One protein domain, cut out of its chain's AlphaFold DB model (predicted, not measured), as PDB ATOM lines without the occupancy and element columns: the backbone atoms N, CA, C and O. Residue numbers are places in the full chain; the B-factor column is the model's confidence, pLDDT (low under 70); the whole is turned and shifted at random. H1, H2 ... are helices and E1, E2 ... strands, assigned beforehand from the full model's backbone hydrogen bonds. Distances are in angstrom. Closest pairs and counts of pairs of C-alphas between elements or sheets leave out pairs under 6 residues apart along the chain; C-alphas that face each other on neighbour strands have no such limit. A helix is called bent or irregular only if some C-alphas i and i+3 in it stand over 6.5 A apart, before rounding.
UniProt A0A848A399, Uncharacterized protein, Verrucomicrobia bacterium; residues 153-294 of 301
ATOM      1  N   LEU A 153     236.908 199.959 243.006       45.88
ATOM      2  CA  LEU A 153     236.795 198.621 242.417       45.88
ATOM      3  C   LEU A 153     236.450 198.707 240.929       45.88
ATOM      4  O   LEU A 153     236.780 197.803 240.157       45.88
ATOM      5  N   TYR A 154     235.808 199.805 240.521       49.50
ATOM      6  CA  TYR A 154     235.338 200.021 239.165       49.50
ATOM      7  C   TYR A 154     235.615 201.446 238.685       49.50
ATOM      8  O   TYR A 154     235.343 202.419 239.381       49.50
ATOM      9  N   GLU A 155     236.087 201.564 237.449       55.03
ATOM     10  CA  GLU A 155     236.069 202.811 236.692       55.03
ATOM     11  C   GLU A 155     234.899 202.761 235.709       55.03
ATOM     12  O   GLU A 155     234.669 201.754 235.020       55.03
ATOM     13  N   VAL A 156     234.129 203.848 235.665       58.03
ATOM     14  CA  VAL A 156     233.070 204.011 234.672       58.03
ATOM     15  C   VAL A 156     233.646 204.787 233.512       58.03
ATOM     16  O   VAL A 156     233.917 205.980 233.608       58.03
ATOM     17  N   GLU A 157     233.794 204.110 232.384       61.00
ATOM     18  CA  GLU A 157     234.043 204.805 231.133       61.00
ATOM     19  C   GLU A 157     232.717 205.388 230.648       61.00
ATOM     20  O   GLU A 157     231.869 204.690 230.079       61.00
ATOM     21  N   ILE A 158     232.512 206.672 230.924       64.69
ATOM     22  CA  ILE A 158     231.362 207.396 230.404       64.69
ATOM     23  C   ILE A 158     231.781 208.046 229.093       64.69
ATOM     24  O   ILE A 158     232.370 209.124 229.071       64.69
ATOM     25  N   ALA A 159     231.468 207.372 227.991       70.06
ATOM     26  CA  ALA A 159     231.670 207.936 226.668       70.06
ATOM     27  C   ALA A 159     230.882 209.265 226.545       70.06
ATOM     28  O   ALA A 159     229.719 209.310 226.971       70.06
ATOM     29  N   PRO A 160     231.458 210.345 225.985       77.25
ATOM     30  CA  PRO A 160     230.760 211.623 225.804       77.25
ATOM     31  C   PRO A 160     229.409 211.480 225.089       77.25
ATOM     32  O   PRO A 160     228.438 212.160 225.419       77.25
ATOM     33  N   GLU A 161     229.309 210.527 224.162       80.19
ATOM     34  CA  GLU A 161     228.092 210.206 223.421       80.19
ATOM     35  C   GLU A 161     226.994 209.652 224.336       80.19
ATOM     36  O   GLU A 161     225.809 209.899 224.106       80.19
ATOM     37  N   LEU A 162     227.367 208.921 225.392       81.38
ATOM     38  CA  LEU A 162     226.419 208.421 226.382       81.38
ATOM     39  C   LEU A 162     225.859 209.563 227.234       81.38
ATOM     40  O   LEU A 162     224.653 209.601 227.471       81.38
ATOM     41  N   LEU A 163     226.701 210.518 227.641       81.69
ATOM     42  CA  LEU A 163     226.247 211.715 228.359       81.69
ATOM     43  C   LEU A 163     225.311 212.563 227.503       81.69
ATOM     44  O   LEU A 163     224.264 212.977 227.986       81.69
ATOM     45  N   ALA A 164     225.630 212.756 226.221       86.31
ATOM     46  CA  ALA A 164     224.757 213.475 225.295       86.31
ATOM     47  C   ALA A 164     223.397 212.777 225.107       86.31
ATOM     48  O   ALA A 164     222.375 213.430 224.909       86.31
ATOM     49  N   ARG A 165     223.358 211.439 225.171       87.06
ATOM     50  CA  ARG A 165     222.096 210.685 225.163       87.06
ATOM     51  C   ARG A 165     221.297 210.877 226.450       87.06
ATOM     52  O   ARG A 165     220.083 211.008 226.353       87.06
ATOM     53  N   TRP A 166     221.954 210.897 227.607       88.19
ATOM     54  CA  TRP A 166     221.309 211.198 228.890       88.19
ATOM     55  C   TRP A 166     220.750 212.608 228.942       88.19
ATOM     56  O   TRP A 166     219.610 212.779 229.351       88.19
ATOM     57  N   ASP A 167     221.498 213.588 228.455       89.50
ATOM     58  CA  ASP A 167     221.052 214.977 228.406       89.50
ATOM     59  C   ASP A 167     219.777 215.132 227.557       89.50
ATOM     60  O   ASP A 167     218.758 215.623 228.037       89.50
ATOM     61  N   ARG A 168     219.773 214.554 226.344       91.44
ATOM     62  CA  ARG A 168     218.571 214.502 225.493       91.44
ATOM     63  C   ARG A 168     217.407 213.752 226.134       91.44
ATOM     64  O   ARG A 168     216.256 214.083 225.878       91.44
ATOM     65  N   TYR A 169     217.686 212.698 226.896       91.50
ATOM     66  CA  TYR A 169     216.641 211.938 227.573       91.50
ATOM     67  C   TYR A 169     215.997 212.755 228.698       91.50
ATOM     68  O   TYR A 169     214.776 212.802 228.790       91.50
ATOM     69  N   ILE A 170     216.808 213.466 229.488       92.00
ATOM     70  CA  ILE A 170     216.334 214.387 230.528       92.00
ATOM     71  C   ILE A 170     215.439 215.473 229.917       92.00
ATOM     72  O   ILE A 170     214.345 215.706 230.429       92.00
ATOM     73  N   ASP A 171     215.843 216.066 228.787       92.88
ATOM     74  CA  ASP A 171     215.017 217.041 228.057       92.88
ATOM     75  C   ASP A 171     213.641 216.468 227.685       92.88
ATOM     76  O   ASP A 171     212.614 217.117 227.897       92.88
ATOM     77  N   LYS A 172     213.597 215.223 227.194       93.38
ATOM     78  CA  LYS A 172     212.334 214.543 226.863       93.38
ATOM     79  C   LYS A 172     211.469 214.301 228.095       93.38
ATOM     80  O   LYS A 172     210.262 214.508 228.027       93.38
ATOM     81  N   CYS A 173     212.056 213.892 229.220       91.56
ATOM     82  CA  CYS A 173     211.320 213.723 230.473       91.56
ATOM     83  C   CYS A 173     210.657 215.035 230.918       91.56
ATOM     84  O   CYS A 173     209.485 215.039 231.296       91.56
ATOM     85  N   ILE A 174     211.380 216.156 230.820       92.69
ATOM     86  CA  ILE A 174     210.850 217.489 231.140       92.69
ATOM     87  C   ILE A 174     209.734 217.878 230.160       92.69
ATOM     88  O   ILE A 174     208.687 218.381 230.571       92.69
ATOM     89  N   GLU A 175     209.923 217.630 228.863       94.31
ATOM     90  CA  GLU A 175     208.940 217.932 227.816       94.31
ATOM     91  C   GLU A 175     207.634 217.142 227.992       94.31
ATOM     92  O   GLU A 175     206.547 217.705 227.837       94.31
ATOM     93  N   VAL A 176     207.735 215.863 228.361       93.44
ATOM     94  CA  VAL A 176     206.598 214.992 228.692       93.44
ATOM     95  C   VAL A 176     205.762 215.598 229.814       93.44
ATOM     96  O   VAL A 176     204.551 215.752 229.659       93.44
ATOM     97  N   VAL A 177     206.402 215.990 230.920       91.50
ATOM     98  CA  VAL A 177     205.713 216.609 232.062       91.50
ATOM     99  C   VAL A 177     205.088 217.940 231.649       91.50
ATOM    100  O   VAL A 177     203.913 218.180 231.911       91.50
ATOM    101  N   ARG A 178     205.821 218.776 230.907       92.81
ATOM    102  CA  ARG A 178     205.346 220.087 230.434       92.81
ATOM    103  C   ARG A 178     204.083 219.996 229.568       92.81
ATOM    104  O   ARG A 178     203.297 220.940 229.531       92.81
ATOM    105  N   ARG A 179     203.882 218.884 228.855       91.75
ATOM    106  CA  ARG A 179     202.725 218.656 227.969       91.75
ATOM    107  C   ARG A 179     201.550 217.935 228.637       91.75
ATOM    108  O   ARG A 179     200.532 217.727 227.979       91.75
ATOM    109  N   ALA A 180     201.664 217.570 229.908       89.19
ATOM    110  CA  ALA A 180     200.709 216.714 230.600       89.19
ATOM    111  C   ALA A 180     199.444 217.480 231.045       89.19
ATOM    112  O   ALA A 180     199.316 217.871 232.197       89.19
ATOM    113  N   LYS A 181     198.513 217.736 230.115       80.62
ATOM    114  CA  LYS A 181     197.308 218.552 230.370       80.62
ATOM    115  C   LYS A 181     196.201 217.837 231.153       80.62
ATOM    116  O   LYS A 181     195.434 218.508 231.833       80.62
ATOM    117  N   ASP A 182     196.148 216.508 231.081       83.88
ATOM    118  CA  ASP A 182     195.043 215.691 231.610       83.88
ATOM    119  C   ASP A 182     195.438 214.882 232.857       83.88
ATOM    120  O   ASP A 182     194.863 213.833 233.148       83.88
ATOM    121  N   VAL A 183     196.466 215.335 233.579       86.19
ATOM    122  CA  VAL A 183     196.966 214.647 234.773       86.19
ATOM    123  C   VAL A 183     197.180 215.623 235.920       86.19
ATOM    124  O   VAL A 183     197.505 216.792 235.717       86.19
ATOM    125  N   THR A 184     197.024 215.119 237.138       84.81
ATOM    126  CA  THR A 184     197.341 215.849 238.368       84.81
ATOM    127  C   THR A 184     198.614 215.282 238.976       84.81
ATOM    128  O   THR A 184     198.734 214.067 239.142       84.81
ATOM    129  N   PHE A 185     199.553 216.157 239.334       83.50
ATOM    130  CA  PHE A 185     200.780 215.779 240.025       83.50
ATOM    131  C   PHE A 185     200.610 216.001 241.527       83.50
ATOM    132  O   PHE A 185     200.270 217.102 241.965       83.50
ATOM    133  N   LEU A 186     200.850 214.959 242.316       77.88
ATOM    134  CA  LEU A 186     200.840 215.019 243.772       77.88
ATOM    135  C   LEU A 186     202.260 214.883 244.280       77.88
ATOM    136  O   LEU A 186     202.761 213.762 244.320       77.88
ATOM    137  N   LEU A 187     202.868 216.007 244.670       72.06
ATOM    138  CA  LEU A 187     204.172 216.005 245.320       72.06
ATOM    139  C   LEU A 187     204.014 216.135 246.839       72.06
ATOM    140  O   LEU A 187     203.605 217.186 247.345       72.06
ATOM    141  N   LYS A 188     204.340 215.076 247.586       69.94
ATOM    142  CA  LYS A 188     204.014 214.905 249.010       69.94
ATOM    143  C   LYS A 188     202.507 215.085 249.252       69.94
ATOM    144  O   LYS A 188     201.692 214.369 248.687       69.94
ATOM    145  N   GLU A 189     202.136 216.044 250.096       68.94
ATOM    146  CA  GLU A 189     200.752 216.368 250.458       68.94
ATOM    147  C   GLU A 189     200.182 217.521 249.612       68.94
ATOM    148  O   GLU A 189     199.115 218.049 249.921       68.94
ATOM    149  N   GLN A 190     200.894 217.961 248.566       71.69
ATOM    150  CA  GLN A 190     200.537 219.140 247.777       71.69
ATOM    151  C   GLN A 190     200.258 218.790 246.316       71.69
ATOM    152  O   GLN A 190     200.895 217.918 245.724       71.69
ATOM    153  N   VAL A 191     199.317 219.523 245.722       83.00
ATOM    154  CA  VAL A 191     198.994 219.444 244.294       83.00
ATOM    155  C   VAL A 191     199.891 220.410 243.530       83.00
ATOM    156  O   VAL A 191     199.981 221.582 243.889       83.00
ATOM    157  N   TRP A 192     200.527 219.921 242.470       85.00
ATOM    158  CA  TRP A 192     201.423 220.697 241.618       85.00
ATOM    159  C   TRP A 192     200.909 220.737 240.184       85.00
ATOM    160  O   TRP A 192     200.361 219.755 239.672       85.00
ATOM    161  N   SER A 193     201.093 221.878 239.518       87.19
ATOM    162  CA  SER A 193     200.779 221.982 238.096       87.19
ATOM    163  C   SER A 193     201.879 221.321 237.249       87.19
ATOM    164  O   SER A 193     203.043 221.297 237.659       87.19
ATOM    165  N   PRO A 194     201.564 220.841 236.032       90.19
ATOM    166  CA  PRO A 194     202.575 220.315 235.111       90.19
ATOM    167  C   PRO A 194     203.713 221.314 234.829       90.19
ATOM    168  O   PRO A 194     204.866 220.922 234.653       90.19
ATOM    169  N   ALA A 195     203.403 222.616 234.812       89.25
ATOM    170  CA  ALA A 195     204.389 223.674 234.608       89.25
ATOM    171  C   ALA A 195     205.366 223.785 235.787       89.25
ATOM    172  O   ALA A 195     206.572 223.891 235.564       89.25
ATOM    173  N   ASP A 196     204.865 223.701 237.021       85.75
ATOM    174  CA  ASP A 196     205.695 223.795 238.225       85.75
ATOM    175  C   ASP A 196     206.607 222.571 238.374       85.75
ATOM    176  O   ASP A 196     207.792 222.711 238.679       85.75
ATOM    177  N   VAL A 197     206.087 221.369 238.092       86.25
ATOM    178  CA  VAL A 197     206.897 220.140 238.102       86.25
ATOM    179  C   VAL A 197     207.978 220.201 237.019       86.25
ATOM    180  O   VAL A 197     209.139 219.904 237.295       86.25
ATOM    181  N   ALA A 198     207.647 220.651 235.805       90.38
ATOM    182  CA  ALA A 198     208.637 220.810 234.740       90.38
ATOM    183  C   ALA A 198     209.716 221.853 235.091       90.38
ATOM    184  O   ALA A 198     210.891 221.634 234.802       90.38
ATOM    185  N   ALA A 199     209.342 222.968 235.727       87.25
ATOM    186  CA  ALA A 199     210.288 223.984 236.185       87.25
ATOM    187  C   ALA A 199     211.230 223.446 237.275       87.25
ATOM    188  O   ALA A 199     212.429 223.722 237.247       87.25
ATOM    189  N   MET A 200     210.710 222.626 238.194       84.38
ATOM    190  CA  MET A 200     211.519 221.934 239.201       84.38
ATOM    191  C   MET A 200     212.538 220.997 238.545       84.38
ATOM    192  O   MET A 200     213.732 221.091 238.831       84.38
ATOM    193  N   MET A 201     212.094 220.158 237.606       87.75
ATOM    194  CA  MET A 201     212.982 219.254 236.869       87.75
ATOM    195  C   MET A 201     214.077 220.000 236.103       87.75
ATOM    196  O   MET A 201     215.234 219.585 236.133       87.75
ATOM    197  N   GLU A 202     213.742 221.128 235.475       89.81
ATOM    198  CA  GLU A 202     214.722 221.978 234.793       89.81
ATOM    199  C   GLU A 202     215.748 222.555 235.781       89.81
ATOM    200  O   GLU A 202     216.951 222.517 235.521       89.81
ATOM    201  N   SER A 203     215.300 223.023 236.952       83.88
ATOM    202  CA  SER A 203     216.195 223.567 237.983       83.88
ATOM    203  C   SER A 203     217.190 222.532 238.525       83.88
ATOM    204  O   SER A 203     218.329 222.871 238.842       83.88
ATOM    205  N   ASN A 204     216.793 221.257 238.546       81.75
ATOM    206  CA  ASN A 204     217.593 220.148 239.059       81.75
ATOM    207  C   ASN A 204     218.440 219.437 237.990       81.75
ATOM    208  O   ASN A 204     219.317 218.633 238.321       81.75
ATOM    209  N   ARG A 205     218.223 219.731 236.700       85.12
ATOM    210  CA  ARG A 205     218.931 219.103 235.571       85.12
ATOM    211  C   ARG A 205     220.450 219.142 235.733       85.12
ATOM    212  O   ARG A 205     221.124 218.139 235.497       85.12
ATOM    213  N   THR A 206     220.988 220.293 236.133       79.12
ATOM    214  CA  THR A 206     222.438 220.494 236.288       79.12
ATOM    215  C   THR A 206     223.032 219.515 237.297       79.12
ATOM    216  O   THR A 206     224.071 218.905 237.031       79.12
ATOM    217  N   ASP A 207     222.355 219.327 238.429       72.56
ATOM    218  CA  ASP A 207     222.798 218.418 239.480       72.56
ATOM    219  C   ASP A 207     222.672 216.957 239.034       72.56
ATOM    220  O   ASP A 207     223.637 216.205 239.174       72.56
ATOM    221  N   ALA A 208     221.568 216.570 238.385       80.00
ATOM    222  CA  ALA A 208     221.400 215.223 237.834       80.00
ATOM    223  C   ALA A 208     222.513 214.859 236.826       80.00
ATOM    224  O   ALA A 208     223.095 213.774 236.881       80.00
ATOM    225  N   ILE A 209     222.883 215.786 235.936       80.12
ATOM    226  CA  ILE A 209     223.976 215.583 234.972       80.12
ATOM    227  C   ILE A 209     225.337 215.515 235.672       80.12
ATOM    228  O   ILE A 209     226.196 214.723 235.272       80.12
ATOM    229  N   ARG A 210     225.564 216.337 236.702       76.31
ATOM    230  CA  ARG A 210     226.799 216.289 237.497       76.31
ATOM    231  C   ARG A 210     226.969 214.924 238.160       76.31
ATOM    232  O   ARG A 210     228.069 214.379 238.112       76.31
ATOM    233  N   GLU A 211     225.900 214.355 238.711       75.06
ATOM    234  CA  GLU A 211     225.922 213.017 239.313       75.06
ATOM    235  C   GLU A 211     226.264 211.931 238.293       75.06
ATOM    236  O   GLU A 211     227.133 211.093 238.545       75.06
ATOM    237  N   LEU A 212     225.666 211.996 237.100       75.81
ATOM    238  CA  LEU A 212     225.992 211.070 236.018       75.81
ATOM    239  C   LEU A 212     227.475 211.141 235.640       75.81
ATOM    240  O   LEU A 212     228.056 210.101 235.347       75.81
ATOM    241  N   LYS A 213     228.089 212.332 235.682       73.25
ATOM    242  CA  LYS A 213     229.497 212.586 235.324       73.25
ATOM    243  C   LYS A 213     230.522 212.169 236.381       73.25
ATOM    244  O   LYS A 213     231.713 212.202 236.073       73.25
ATOM    245  N   ARG A 214     230.122 211.799 237.604       69.19
ATOM    246  CA  ARG A 214     231.088 211.407 238.646       69.19
ATOM    247  C   ARG A 214     231.909 210.193 238.164       69.19
ATOM    248  O   ARG A 214     231.315 209.192 237.784       69.19
ATOM    249  N   PRO A 215     233.249 210.232 238.150       56.00
ATOM    250  CA  PRO A 215     234.053 209.168 237.533       56.00
ATOM    251  C   PRO A 215     234.185 207.902 238.394       56.00
ATOM    252  O   PRO A 215     234.500 206.827 237.885       56.00
ATOM    253  N   GLU A 216     233.916 208.007 239.694       56.56
ATOM    254  CA  GLU A 216     234.228 206.965 240.670       56.56
ATOM    255  C   GLU A 216     232.972 206.204 241.109       56.56
ATOM    256  O   GLU A 216     231.929 206.807 241.389       56.56
ATOM    257  N   LEU A 217     233.087 204.874 241.158       55.91
ATOM    258  CA  LEU A 217     232.160 203.980 241.848       55.91
ATOM    259  C   LEU A 217     232.964 203.183 242.875       55.91
ATOM    260  O   LEU A 217     233.936 202.506 242.527       55.91
ATOM    261  N   LYS A 218     232.562 203.275 244.137       51.12
ATOM    262  CA  LYS A 218     233.182 202.559 245.253       51.12
ATOM    263  C   LYS A 218     232.671 201.121 245.302       51.12
ATOM    264  O   LYS A 218     233.440 200.203 245.574       51.12
ATOM    265  N   GLU A 219     231.412 200.909 244.924       52.03
ATOM    266  CA  GLU A 219     230.759 199.603 244.913       52.03
ATOM    267  C   GLU A 219     230.011 199.322 243.604       52.03
ATOM    268  O   GLU A 219     229.681 200.210 242.820       52.03
ATOM    269  N   ARG A 220     229.692 198.044 243.355       52.25
ATOM    270  CA  ARG A 220     228.848 197.658 242.210       52.25
ATOM    271  C   ARG A 220     227.434 198.256 242.320       52.25
ATOM    272  O   ARG A 220     226.826 198.514 241.282       52.25
ATOM    273  N   GLY A 221     226.943 198.465 243.548       57.00
ATOM    274  CA  GLY A 221     225.650 199.092 243.847       57.00
ATOM    275  C   GLY A 221     225.577 200.560 243.423       57.00
ATOM    276  O   GLY A 221     224.543 201.000 242.939       57.00
ATOM    277  N   ASP A 222     226.699 201.281 243.424       58.41
ATOM    278  CA  ASP A 222     226.753 202.691 243.008       58.41
ATOM    279  C   ASP A 222     226.356 202.896 241.533       58.41
ATOM    280  O   ASP A 222     226.040 204.007 241.097       58.41
ATOM    281  N   LYS A 223     226.344 201.816 240.736       63.03
ATOM    282  CA  LYS A 223     225.847 201.821 239.355       63.03
ATOM    283  C   LYS A 223     224.358 202.185 239.272       63.03
ATOM    284  O   LYS A 223     223.895 202.584 238.202       63.03
ATOM    285  N   GLU A 224     223.617 202.066 240.372       66.94
ATOM    286  CA  GLU A 224     222.215 202.467 240.464       66.94
ATOM    287  C   GLU A 224     221.994 203.952 240.158       66.94
ATOM    288  O   GLU A 224     220.934 204.288 239.652       66.94
ATOM    289  N   ARG A 225     223.002 204.829 240.288       68.62
ATOM    290  CA  ARG A 225     222.877 206.242 239.868       68.62
ATOM    291  C   ARG A 225     222.591 206.436 238.370       68.62
ATOM    292  O   ARG A 225     222.159 207.504 237.956       68.62
ATOM    293  N   TYR A 226     222.856 205.414 237.551       71.25
ATOM    294  CA  TYR A 226     222.529 205.380 236.119       71.25
ATOM    295  C   TYR A 226     221.189 204.689 235.831       71.25
ATOM    296  O   TYR A 226     220.842 204.478 234.669       71.25
ATOM    297  N   ASN A 227     220.467 204.264 236.869       75.25
ATOM    298  CA  ASN A 227     219.105 203.775 236.747       75.25
ATOM    299  C   ASN A 227     218.175 204.959 236.459       75.25
ATOM    300  O   ASN A 227     218.311 206.031 237.052       75.25
ATOM    301  N   VAL A 228     217.210 204.753 235.565       75.00
ATOM    302  CA  VAL A 228     216.282 205.809 235.158       75.00
ATOM    303  C   VAL A 228     215.480 206.356 236.343       75.00
ATOM    304  O   VAL A 228     215.294 207.563 236.443       75.00
ATOM    305  N   GLY A 229     215.101 205.497 237.293       71.44
ATOM    306  CA  GLY A 229     214.404 205.887 238.513       71.44
ATOM    307  C   GLY A 229     215.225 206.857 239.354       71.44
ATOM    308  O   GLY A 229     214.705 207.887 239.763       71.44
ATOM    309  N   TRP A 230     216.523 206.601 239.531       71.81
ATOM    310  CA  TRP A 230     217.429 207.500 240.258       71.81
ATOM    311  C   TRP A 230     217.609 208.857 239.567       71.81
ATOM    312  O   TRP A 230     217.623 209.897 240.231       71.81
ATOM    313  N   VAL A 231     217.702 208.869 238.234       77.69
ATOM    314  CA  VAL A 231     217.779 210.119 237.460       77.69
ATOM    315  C   VAL A 231     216.483 210.913 237.603       77.69
ATOM    316  O   VAL A 231     216.530 212.106 237.888       77.69
ATOM    317  N   LEU A 232     215.326 210.263 237.475       77.56
ATOM    318  CA  LEU A 232     214.030 210.926 237.598       77.56
ATOM    319  C   LEU A 232     213.785 211.454 239.019       77.56
ATOM    320  O   LEU A 232     213.360 212.596 239.152       77.56
ATOM    321  N   VAL A 233     214.148 210.699 240.067       75.50
ATOM    322  CA  VAL A 233     214.146 211.186 241.464       75.50
ATOM    323  C   VAL A 233     214.974 212.463 241.587       75.50
ATOM    324  O   VAL A 233     214.529 213.427 242.207       75.50
ATOM    325  N   SER A 234     216.163 212.489 240.981       74.50
ATOM    326  CA  SER A 234     217.059 213.649 241.036       74.50
ATOM    327  C   SER A 234     216.454 214.879 240.362       74.50
ATOM    328  O   SER A 234     216.720 215.995 240.793       74.50
ATOM    329  N   LEU A 235     215.617 214.692 239.337       77.12
ATOM    330  CA  LEU A 235     214.902 215.783 238.679       77.12
ATOM    331  C   LEU A 235     213.690 216.261 239.497       77.12
ATOM    332  O   LEU A 235     213.425 217.459 239.546       77.12
ATOM    333  N   THR A 236     212.956 215.361 240.149       71.56
ATOM    334  CA  THR A 236     211.657 215.670 240.785       71.56
ATOM    335  C   THR A 236     211.735 215.935 242.288       71.56
ATOM    336  O   THR A 236     210.703 216.106 242.930       71.56
ATOM    337  N   SER A 237     212.930 215.949 242.875       65.38
ATOM    338  CA  SER A 237     213.112 216.149 244.314       65.38
ATOM    339  C   SER A 237     213.665 217.535 244.642       65.38
ATOM    340  O   SER A 237     214.370 218.149 243.847       65.38
ATOM    341  N   VAL A 238     213.417 218.024 245.862       59.50
ATOM    342  CA  VAL A 238     214.217 219.129 246.432       59.50
ATOM    343  C   VAL A 238     215.701 218.757 246.426       59.50
ATOM    344  O   VAL A 238     216.011 217.565 246.399       59.50
ATOM    345  N   ALA A 239     216.601 219.746 246.488       57.78
ATOM    346  CA  ALA A 239     218.046 219.514 246.504       57.78
ATOM    347  C   ALA A 239     218.405 218.301 247.373       57.78
ATOM    348  O   ALA A 239     217.972 218.211 248.530       57.78
ATOM    349  N   GLN A 240     219.147 217.357 246.784       61.91
ATOM    350  CA  GLN A 240     219.599 216.164 247.487       61.91
ATOM    351  C   GLN A 240     220.231 216.594 248.818       61.91
ATOM    352  O   GLN A 240     220.981 217.579 248.838       61.91
ATOM    353  N   PRO A 241     219.933 215.900 249.933       61.06
ATOM    354  CA  PRO A 241     220.609 216.153 251.192       61.06
ATOM    355  C   PRO A 241     222.114 216.194 250.943       61.06
ATOM    356  O   PRO A 241     222.661 215.274 250.341       61.06
ATOM    357  N   LYS A 242     222.784 217.280 251.332       59.59
ATOM    358  CA  LYS A 242     224.229 217.377 251.144       59.59
ATOM    359  C   LYS A 242     224.926 216.632 252.268       59.59
ATOM    360  O   LYS A 242     224.544 216.799 253.426       59.59
ATOM    361  N   ARG A 243     225.934 215.820 251.948       53.00
ATOM    362  CA  ARG A 243     226.610 214.963 252.933       53.00
ATOM    363  C   ARG A 243     227.163 215.757 254.115       53.00
ATOM    364  O   ARG A 243     227.061 215.299 255.254       53.00
ATOM    365  N   GLU A 244     227.694 216.946 253.843       59.34
ATOM    366  CA  GLU A 244     228.261 217.878 254.819       59.34
ATOM    367  C   GLU A 244     227.243 218.419 255.838       59.34
ATOM    368  O   GLU A 244     227.637 218.962 256.867       59.34
ATOM    369  N   CYS A 245     225.938 218.255 255.589       61.09
ATOM    370  CA  CYS A 245     224.878 218.669 256.508       61.09
ATOM    371  C   CYS A 245     224.545 217.619 257.586       61.09
ATOM    372  O   CYS A 245     223.677 217.879 258.417       61.09
ATOM    373  N   PHE A 246     225.194 216.448 257.583       67.44
ATOM    374  CA  PHE A 246     224.871 215.330 258.478       67.44
ATOM    375  C   PHE A 246     226.084 214.885 259.294       67.44
ATOM    376  O   PHE A 246     227.196 214.777 258.777       67.44
ATOM    377  N   SER A 247     225.853 214.569 260.571       54.78
ATOM    378  CA  SER A 247     226.890 214.157 261.529       54.78
ATOM    379  C   SER A 247     227.532 212.810 261.207       54.78
ATOM    380  O   SER A 247     228.674 212.567 261.590       54.78
ATOM    381  N   ASP A 248     226.815 211.927 260.515       70.56
ATOM    382  CA  ASP A 248     227.244 210.560 260.237       70.56
ATOM    383  C   ASP A 248     226.544 209.979 258.999       70.56
ATOM    384  O   ASP A 248     225.579 210.535 258.467       70.56
ATOM    385  N   GLU A 249     227.090 208.861 258.518       56.22
ATOM    386  CA  GLU A 249     226.674 208.207 257.274       56.22
ATOM    387  C   GLU A 249     225.292 207.561 257.380       56.22
ATOM    388  O   GLU A 249     224.583 207.481 256.381       56.22
ATOM    389  N   ALA A 250     224.891 207.122 258.577       63.69
ATOM    390  CA  ALA A 250     223.601 206.478 258.786       63.69
ATOM    391  C   ALA A 250     222.468 207.496 258.628       63.69
ATOM    392  O   ALA A 250     221.540 207.251 257.858       63.69
ATOM    393  N   HIS A 251     222.587 208.668 259.259       58.44
ATOM    394  CA  HIS A 251     221.616 209.750 259.096       58.44
ATOM    395  C   HIS A 251     221.610 210.324 257.676       58.44
ATOM    396  O   HIS A 251     220.541 210.627 257.150       58.44
ATOM    397  N   TYR A 252     222.772 210.444 257.026       69.31
ATOM    398  CA  TYR A 252     222.834 210.841 255.618       69.31
ATOM    399  C   TYR A 252     222.146 209.817 254.706       69.31
ATOM    400  O   TYR A 252     221.284 210.187 253.914       69.31
ATOM    401  N   SER A 253     222.471 208.531 254.849       60.66
ATOM    402  CA  SER A 253     221.870 207.446 254.066       60.66
ATOM    403  C   SER A 253     220.366 207.353 254.300       60.66
ATOM    404  O   SER A 253     219.605 207.151 253.358       60.66
ATOM    405  N   GLU A 254     219.911 207.547 255.537       68.56
ATOM    406  CA  GLU A 254     218.492 207.616 255.865       68.56
ATOM    407  C   GLU A 254     217.823 208.845 255.240       68.56
ATOM    408  O   GLU A 254     216.751 208.709 254.658       68.56
ATOM    409  N   ALA A 255     218.456 210.019 255.279       65.69
ATOM    410  CA  ALA A 255     217.942 211.228 254.641       65.69
ATOM    411  C   ALA A 255     217.884 211.099 253.113       65.69
ATOM    412  O   ALA A 255     216.898 211.513 252.508       65.69
ATOM    413  N   VAL A 256     218.898 210.492 252.488       64.31
ATOM    414  CA  VAL A 256     218.927 210.173 251.053       64.31
ATOM    415  C   VAL A 256     217.871 209.128 250.713       64.31
ATOM    416  O   VAL A 256     217.174 209.285 249.716       64.31
ATOM    417  N   ARG A 257     217.678 208.103 251.551       64.19
ATOM    418  CA  ARG A 257     216.605 207.118 251.373       64.19
ATOM    419  C   ARG A 257     215.238 207.780 251.486       64.19
ATOM    420  O   ARG A 257     214.404 207.557 250.625       64.19
ATOM    421  N   LEU A 258     215.022 208.623 252.495       64.00
ATOM    422  CA  LEU A 258     213.781 209.375 252.684       64.00
ATOM    423  C   LEU A 258     213.513 210.313 251.505       64.00
ATOM    424  O   LEU A 258     212.391 210.374 251.010       64.00
ATOM    425  N   TRP A 259     214.550 211.001 251.030       67.69
ATOM    426  CA  TRP A 259     214.533 211.812 249.816       67.69
ATOM    427  C   TRP A 259     214.153 210.981 248.583       67.69
ATOM    428  O   TRP A 259     213.223 211.358 247.881       67.69
ATOM    429  N   ALA A 260     214.760 209.808 248.393       60.28
ATOM    430  CA  ALA A 260     214.455 208.889 247.298       60.28
ATOM    431  C   ALA A 260     213.098 208.178 247.441       60.28
ATOM    432  O   ALA A 260     212.554 207.715 246.449       60.28
ATOM    433  N   THR A 261     212.528 208.084 248.648       55.88
ATOM    434  CA  THR A 261     211.173 207.547 248.888       55.88
ATOM    435  C   THR A 261     210.074 208.595 248.787       55.88
ATOM    436  O   THR A 261     208.901 208.232 248.807       55.88
ATOM    437  N   ARG A 262     210.407 209.884 248.627       56.41
ATOM    438  CA  ARG A 262     209.442 210.936 248.252       56.41
ATOM    439  C   ARG A 262     209.103 210.843 246.762       56.41
ATOM    440  O   ARG A 262     209.106 211.829 246.037       56.41
ATOM    441  N   LEU A 263     208.882 209.613 246.311       58.16
ATOM    442  CA  LEU A 263     208.458 209.292 244.969       58.16
ATOM    443  C   LEU A 263     206.960 209.496 244.899       58.16
ATOM    444  O   LEU A 263     206.151 208.702 245.371       58.16
ATOM    445  N   ASP A 264     206.658 210.643 244.338       72.94
ATOM    446  CA  ASP A 264     205.353 211.239 244.246       72.94
ATOM    447  C   ASP A 264     204.457 210.543 243.215       72.94
ATOM    448  O   ASP A 264     204.902 209.657 242.483       72.94
ATOM    449  N   SER A 265     203.171 210.894 243.180       82.50
ATOM    450  CA  SER A 265     202.170 210.197 242.361       82.50
ATOM    451  C   SER A 265     201.594 211.084 241.261       82.50
ATOM    452  O   SER A 265     201.425 212.290 241.427       82.50
ATOM    453  N   VAL A 266     201.252 210.464 240.136       84.06
ATOM    454  CA  VAL A 266     200.473 211.052 239.046       84.06
ATOM    455  C   VAL A 266     199.099 210.409 239.055       84.06
ATOM    456  O   VAL A 266     198.995 209.182 239.065       84.06
ATOM    457  N   ILE A 267     198.063 211.243 239.041       86.56
ATOM    458  CA  ILE A 267     196.675 210.820 238.874       86.56
ATOM    459  C   ILE A 267     196.253 211.179 237.449       86.56
ATOM    460  O   ILE A 267     196.182 212.361 237.101       86.56
ATOM    461  N   GLU A 268     196.019 210.165 236.618       85.62
ATOM    462  CA  GLU A 268     195.492 210.329 235.259       85.62
ATOM    463  C   GLU A 268     193.975 210.612 235.296       85.62
ATOM    464  O   GLU A 268     193.295 210.347 236.290       85.62
ATOM    465  N   SER A 269     193.424 211.172 234.215       84.69
ATOM    466  CA  SER A 269     192.011 211.581 234.120       84.69
ATOM    467  C   SER A 269     190.994 210.453 234.346       84.69
ATOM    468  O   SER A 269     189.835 210.719 234.652       84.69
ATOM    469  N   ASP A 270     191.409 209.198 234.174       86.69
ATOM    470  CA  ASP A 270     190.608 207.994 234.417       86.69
ATOM    471  C   ASP A 270     190.648 207.515 235.884       86.69
ATOM    472  O   ASP A 270     190.031 206.507 236.225       86.69
ATOM    473  N   GLY A 271     191.361 208.235 236.759       83.50
ATOM    474  CA  GLY A 271     191.552 207.896 238.168       83.50
ATOM    475  C   GLY A 271     192.725 206.949 238.433       83.50
ATOM    476  O   GLY A 271     192.974 206.610 239.591       83.50
ATOM    477  N   THR A 272     193.465 206.532 237.400       86.75
ATOM    478  CA  THR A 272     194.652 205.685 237.560       86.75
ATOM    479  C   THR A 272     195.754 206.443 238.293       86.75
ATOM    480  O   THR A 272     196.139 207.545 237.899       86.75
ATOM    481  N   ILE A 273     196.307 205.821 239.337       84.62
ATOM    482  CA  ILE A 273     197.416 206.371 240.121       84.62
ATOM    483  C   ILE A 273     198.700 205.622 239.770       84.62
ATOM    484  O   ILE A 273     198.751 204.393 239.844       84.62
ATOM    485  N   LYS A 274     199.749 206.361 239.407       82.50
ATOM    486  CA  LYS A 274     201.080 205.813 239.103       82.50
ATOM    487  C   LYS A 274     202.164 206.592 239.837       82.50
ATOM    488  O   LYS A 274     202.033 207.805 239.969       82.50
ATOM    489  N   PRO A 275     203.272 205.949 240.242       83.94
ATOM    490  CA  PRO A 275     204.464 206.682 240.647       83.94
ATOM    491  C   PRO A 275     204.919 207.614 239.521       83.94
ATOM    492  O   PRO A 275     204.946 207.212 238.356       83.94
ATOM    493  N   LEU A 276     205.305 208.841 239.865       80.75
ATOM    494  CA  LEU A 276     205.738 209.870 238.923       80.75
ATOM    495  C   LEU A 276     206.852 209.367 238.008       80.75
ATOM    496  O   LEU A 276     206.792 209.565 236.801       80.75
ATOM    497  N   THR A 277     207.828 208.650 238.560       80.44
ATOM    498  CA  THR A 277     208.941 208.085 237.791       80.44
ATOM    499  C   THR A 277     208.482 207.065 236.760       80.44
ATOM    500  O   THR A 277     208.858 207.171 235.598       80.44
ATOM    501  N   MET A 278     207.610 206.133 237.150       82.06
ATOM    502  CA  MET A 278     207.041 205.141 236.235       82.06
ATOM    503  C   MET A 278     206.157 205.789 235.170       82.06
ATOM    504  O   MET A 278     206.163 205.370 234.013       82.06
ATOM    505  N   TRP A 279     205.384 206.810 235.544       87.69
ATOM    506  CA  TRP A 279     204.555 207.538 234.594       87.69
ATOM    507  C   TRP A 279     205.426 208.280 233.575       87.69
ATOM    508  O   TRP A 279     205.233 208.081 232.377       87.69
ATOM    509  N   VAL A 280     206.431 209.045 234.020       87.00
ATOM    510  CA  VAL A 280     207.367 209.748 233.126       87.00
ATOM    511  C   VAL A 280     208.107 208.759 232.229       87.00
ATOM    512  O   VAL A 280     208.160 208.982 231.025       87.00
ATOM    513  N   GLU A 281     208.613 207.650 232.772       85.31
ATOM    514  CA  GLU A 281     209.280 206.601 231.991       85.31
ATOM    515  C   GLU A 281     208.354 206.006 230.920       85.31
ATOM    516  O   GLU A 281     208.787 205.794 229.795       85.31
ATOM    517  N   SER A 282     207.068 205.802 231.227       85.69
ATOM    518  CA  SER A 282     206.103 205.240 230.267       85.69
ATOM    519  C   SER A 282     205.742 206.178 229.109       85.69
ATOM    520  O   SER A 282     205.207 205.730 228.095       85.69
ATOM    521  N   LYS A 283     205.968 207.486 229.276       89.00
ATOM    522  CA  LYS A 283     205.657 208.522 228.281       89.00
ATOM    523  C   LYS A 283     206.916 209.047 227.584       89.00
ATOM    524  O   LYS A 283     206.823 209.549 226.466       89.00
ATOM    525  N   ALA A 284     208.071 208.961 228.240       84.31
ATOM    526  CA  ALA A 284     209.369 209.205 227.638       84.31
ATOM    527  C   ALA A 284     209.751 208.025 226.726       84.31
ATOM    528  O   ALA A 284     209.243 206.916 226.855       84.31
ATOM    529  N   GLU A 285     210.642 208.269 225.769       83.00
ATOM    530  CA  GLU A 285     211.177 207.206 224.911       83.00
ATOM    531  C   GLU A 285     212.088 206.239 225.698       83.00
ATOM    532  O   GLU A 285     212.239 206.343 226.912       83.00
ATOM    533  N   GLU A 286     212.733 205.287 225.019       83.31
ATOM    534  CA  GLU A 286     213.643 204.349 225.683       83.31
ATOM    535  C   GLU A 286     214.833 205.087 226.341       83.31
ATOM    536  O   GLU A 286     215.531 205.865 225.667       83.31
ATOM    537  N   PRO A 287     215.111 204.849 227.640       83.50
ATOM    538  CA  PRO A 287     216.229 205.486 228.318       83.50
ATOM    539  C   PRO A 287     217.581 205.055 227.727       83.50
ATOM    540  O   PRO A 287     217.729 203.958 227.175       83.50
ATOM    541  N   PRO A 288     218.632 205.886 227.845       84.19
ATOM    542  CA  PRO A 288     219.976 205.486 227.464       84.19
ATOM    543  C   PRO A 288     220.436 204.261 228.256       84.19
ATOM    544  O   PRO A 288     220.133 204.091 229.435       84.19
ATOM    545  N   ARG A 289     221.236 203.405 227.613       78.50
ATOM    546  CA  ARG A 289     221.777 202.211 228.269       78.50
ATOM    547  C   ARG A 289     222.690 202.598 229.429       78.50
ATOM    548  O   ARG A 289     223.483 203.530 229.321       78.50
ATOM    549  N   MET A 290     222.653 201.808 230.499       75.88
ATOM    550  CA  MET A 290     223.598 201.953 231.604       75.88
ATOM    551  C   MET A 290     225.049 201.839 231.101       75.88
ATOM    552  O   MET A 290     225.332 200.990 230.244       75.88
ATOM    553  N   PRO A 291     225.991 202.622 231.654       70.75
ATOM    554  CA  PRO A 291     227.389 202.528 231.268       70.75
ATOM    555  C   PRO A 291     227.974 201.153 231.614       70.75
ATOM    556  O   PRO A 291     227.488 200.419 232.491       70.75
ATOM    557  N   LYS A 292     229.042 200.786 230.903       68.19
ATOM    558  CA  LYS A 292     229.811 199.576 231.207       68.19
ATOM    559  C   LYS A 292     230.727 199.852 232.399       68.19
ATOM    560  O   LYS A 292     231.350 200.904 232.473       68.19
ATOM    561  N   LEU A 293     230.804 198.890 233.315       63.25
ATOM    562  CA  LEU A 293     231.774 198.917 234.407       63.25
ATOM    563  C   LEU A 293     233.061 198.245 233.943       63.25
ATOM    564  O   LEU A 293     233.003 197.131 233.416       63.25
ATOM    565  N   LYS A 294     234.207 198.878 234.182       62.16
ATOM    566  CA  LYS A 294     235.516 198.229 234.074       62.16
ATOM    567  C   LYS A 294     236.067 198.034 235.480       62.16
ATOM    568  O   LYS A 294     236.138 198.998 236.230       62.16
TER     569      LYS A 294
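AT A GLANCE: This is residues 153 to 294 of the 301 residues of an uncharacterized protein of Verrucomicrobia bacterium (UniProt A0A848A399). What is the main picture? Two long helices, H1 and H2, run side by side in opposite ways along the longest axis; the short H4, in the middle, crosses H2, H6 crosses H1, and a small twisted sheet of two hairpins sits at one end. H3, E1 and the last printed residues are at the other end, and H5 lies off to one side, close to H4. What makes it up? The printed part has 142 residues with six named helices and five named strands, in the order E1 H1 E2 E3 H2 H3 H4 H5 E4 E5 H6; the sheet, E3 E2 E4 E5, is antiparallel, and the class is mixed. The whole is compact, with a radius of gyration of the C-alphas of 15.7 A and spans of 48 by 38 by 23 A.

HOW THE PARTS SIT: How is the sheet paired? E2, residues 183 to 187, forms a hairpin with E3, residues 190 to 192, and is the antiparallel neighbour of E4, residues 265 to 268, which forms a hairpin with E5, residues 273 to 275. Within hydrogen-bond range are N 192 and O 185, 2.9 A, N 184 and O 267, 2.9 A, and N 266 and O 274, 2.8 A. What is on it? H6, residues 276 to 283, stands up from the sheet over E5, at a height over the sheet of 8.3 A; H2, residues 194 to 212, only grazes it with residues 194 to 198. What does H2, the hub, touch? It touches H1, residues 160 to 178, at a shallow tilt of 15 degrees, opposite ways, the closest C-alphas being those of Ile 174 and Ala 198, 5.4 A. It touches H4, residues 228 to 236, at a steep tilt of 57 degrees, closest at C-alphas Met 201 and Leu 235, 4.4 A, and only just touches H3, residues 221 to 226, with 3 pairs of C-alphas within 8 A, the closest those of Leu 212 and Tyr 226, 6.7 A. What of the other helices? H6 touches H4, closest at C-alphas Leu 232 and Thr 277, 5.8 A, and residues 173 to 177 of H1, closest at Cys 173 and Val 280, 6.2 A; H5, residues 249 to 261, is close but not clearly touching H4, C-alphas Val 233 and Ala 260 being 6.3 A apart. Every O i to N i+4 pair is within hydrogen-bond range in H1, H4, H5 and H6, but 13 of 15 in H2 and 0 of 2 in H3, where 3 of 3 O i to N i+3 pairs are.

IN THESE COORDINATES: Where are the long helices? H1 begins at C-alpha 160, (230.760, 211.623, 225.804), and is 27.2 A long; H2 is 25.2 A, irregular, with C-alphas 203 and 206 7.2 A apart and a kink of 45 degrees near residue 206. H5 is 17.6 A, H4 12.3 A, H6 10.7 A, ending at C-alpha 283, (205.657, 208.522, 228.281), and H3 10.4 A. How long are the strands? E2 is 12.8 A, E4 9.7 A, E5 7.1 A, and E3 6.4 A; E1, residues 154 to 156, also 6.4 A, pairs with no named strand, but its residues pair briefly with 216 to 217 and 293 to 294.

THE WHOLE: How far does it reach? The two C-alphas farthest apart, Leu 153 and Asp 270, are 47.8 A apart, and the printed part has no cut. Which link is long? H4 to H5, residues 237 to 248. Where is confidence low? The mean pLDDT of the printed part is 75.2; 49 residues are under 70, among them 214 to 225 and 249 to 263.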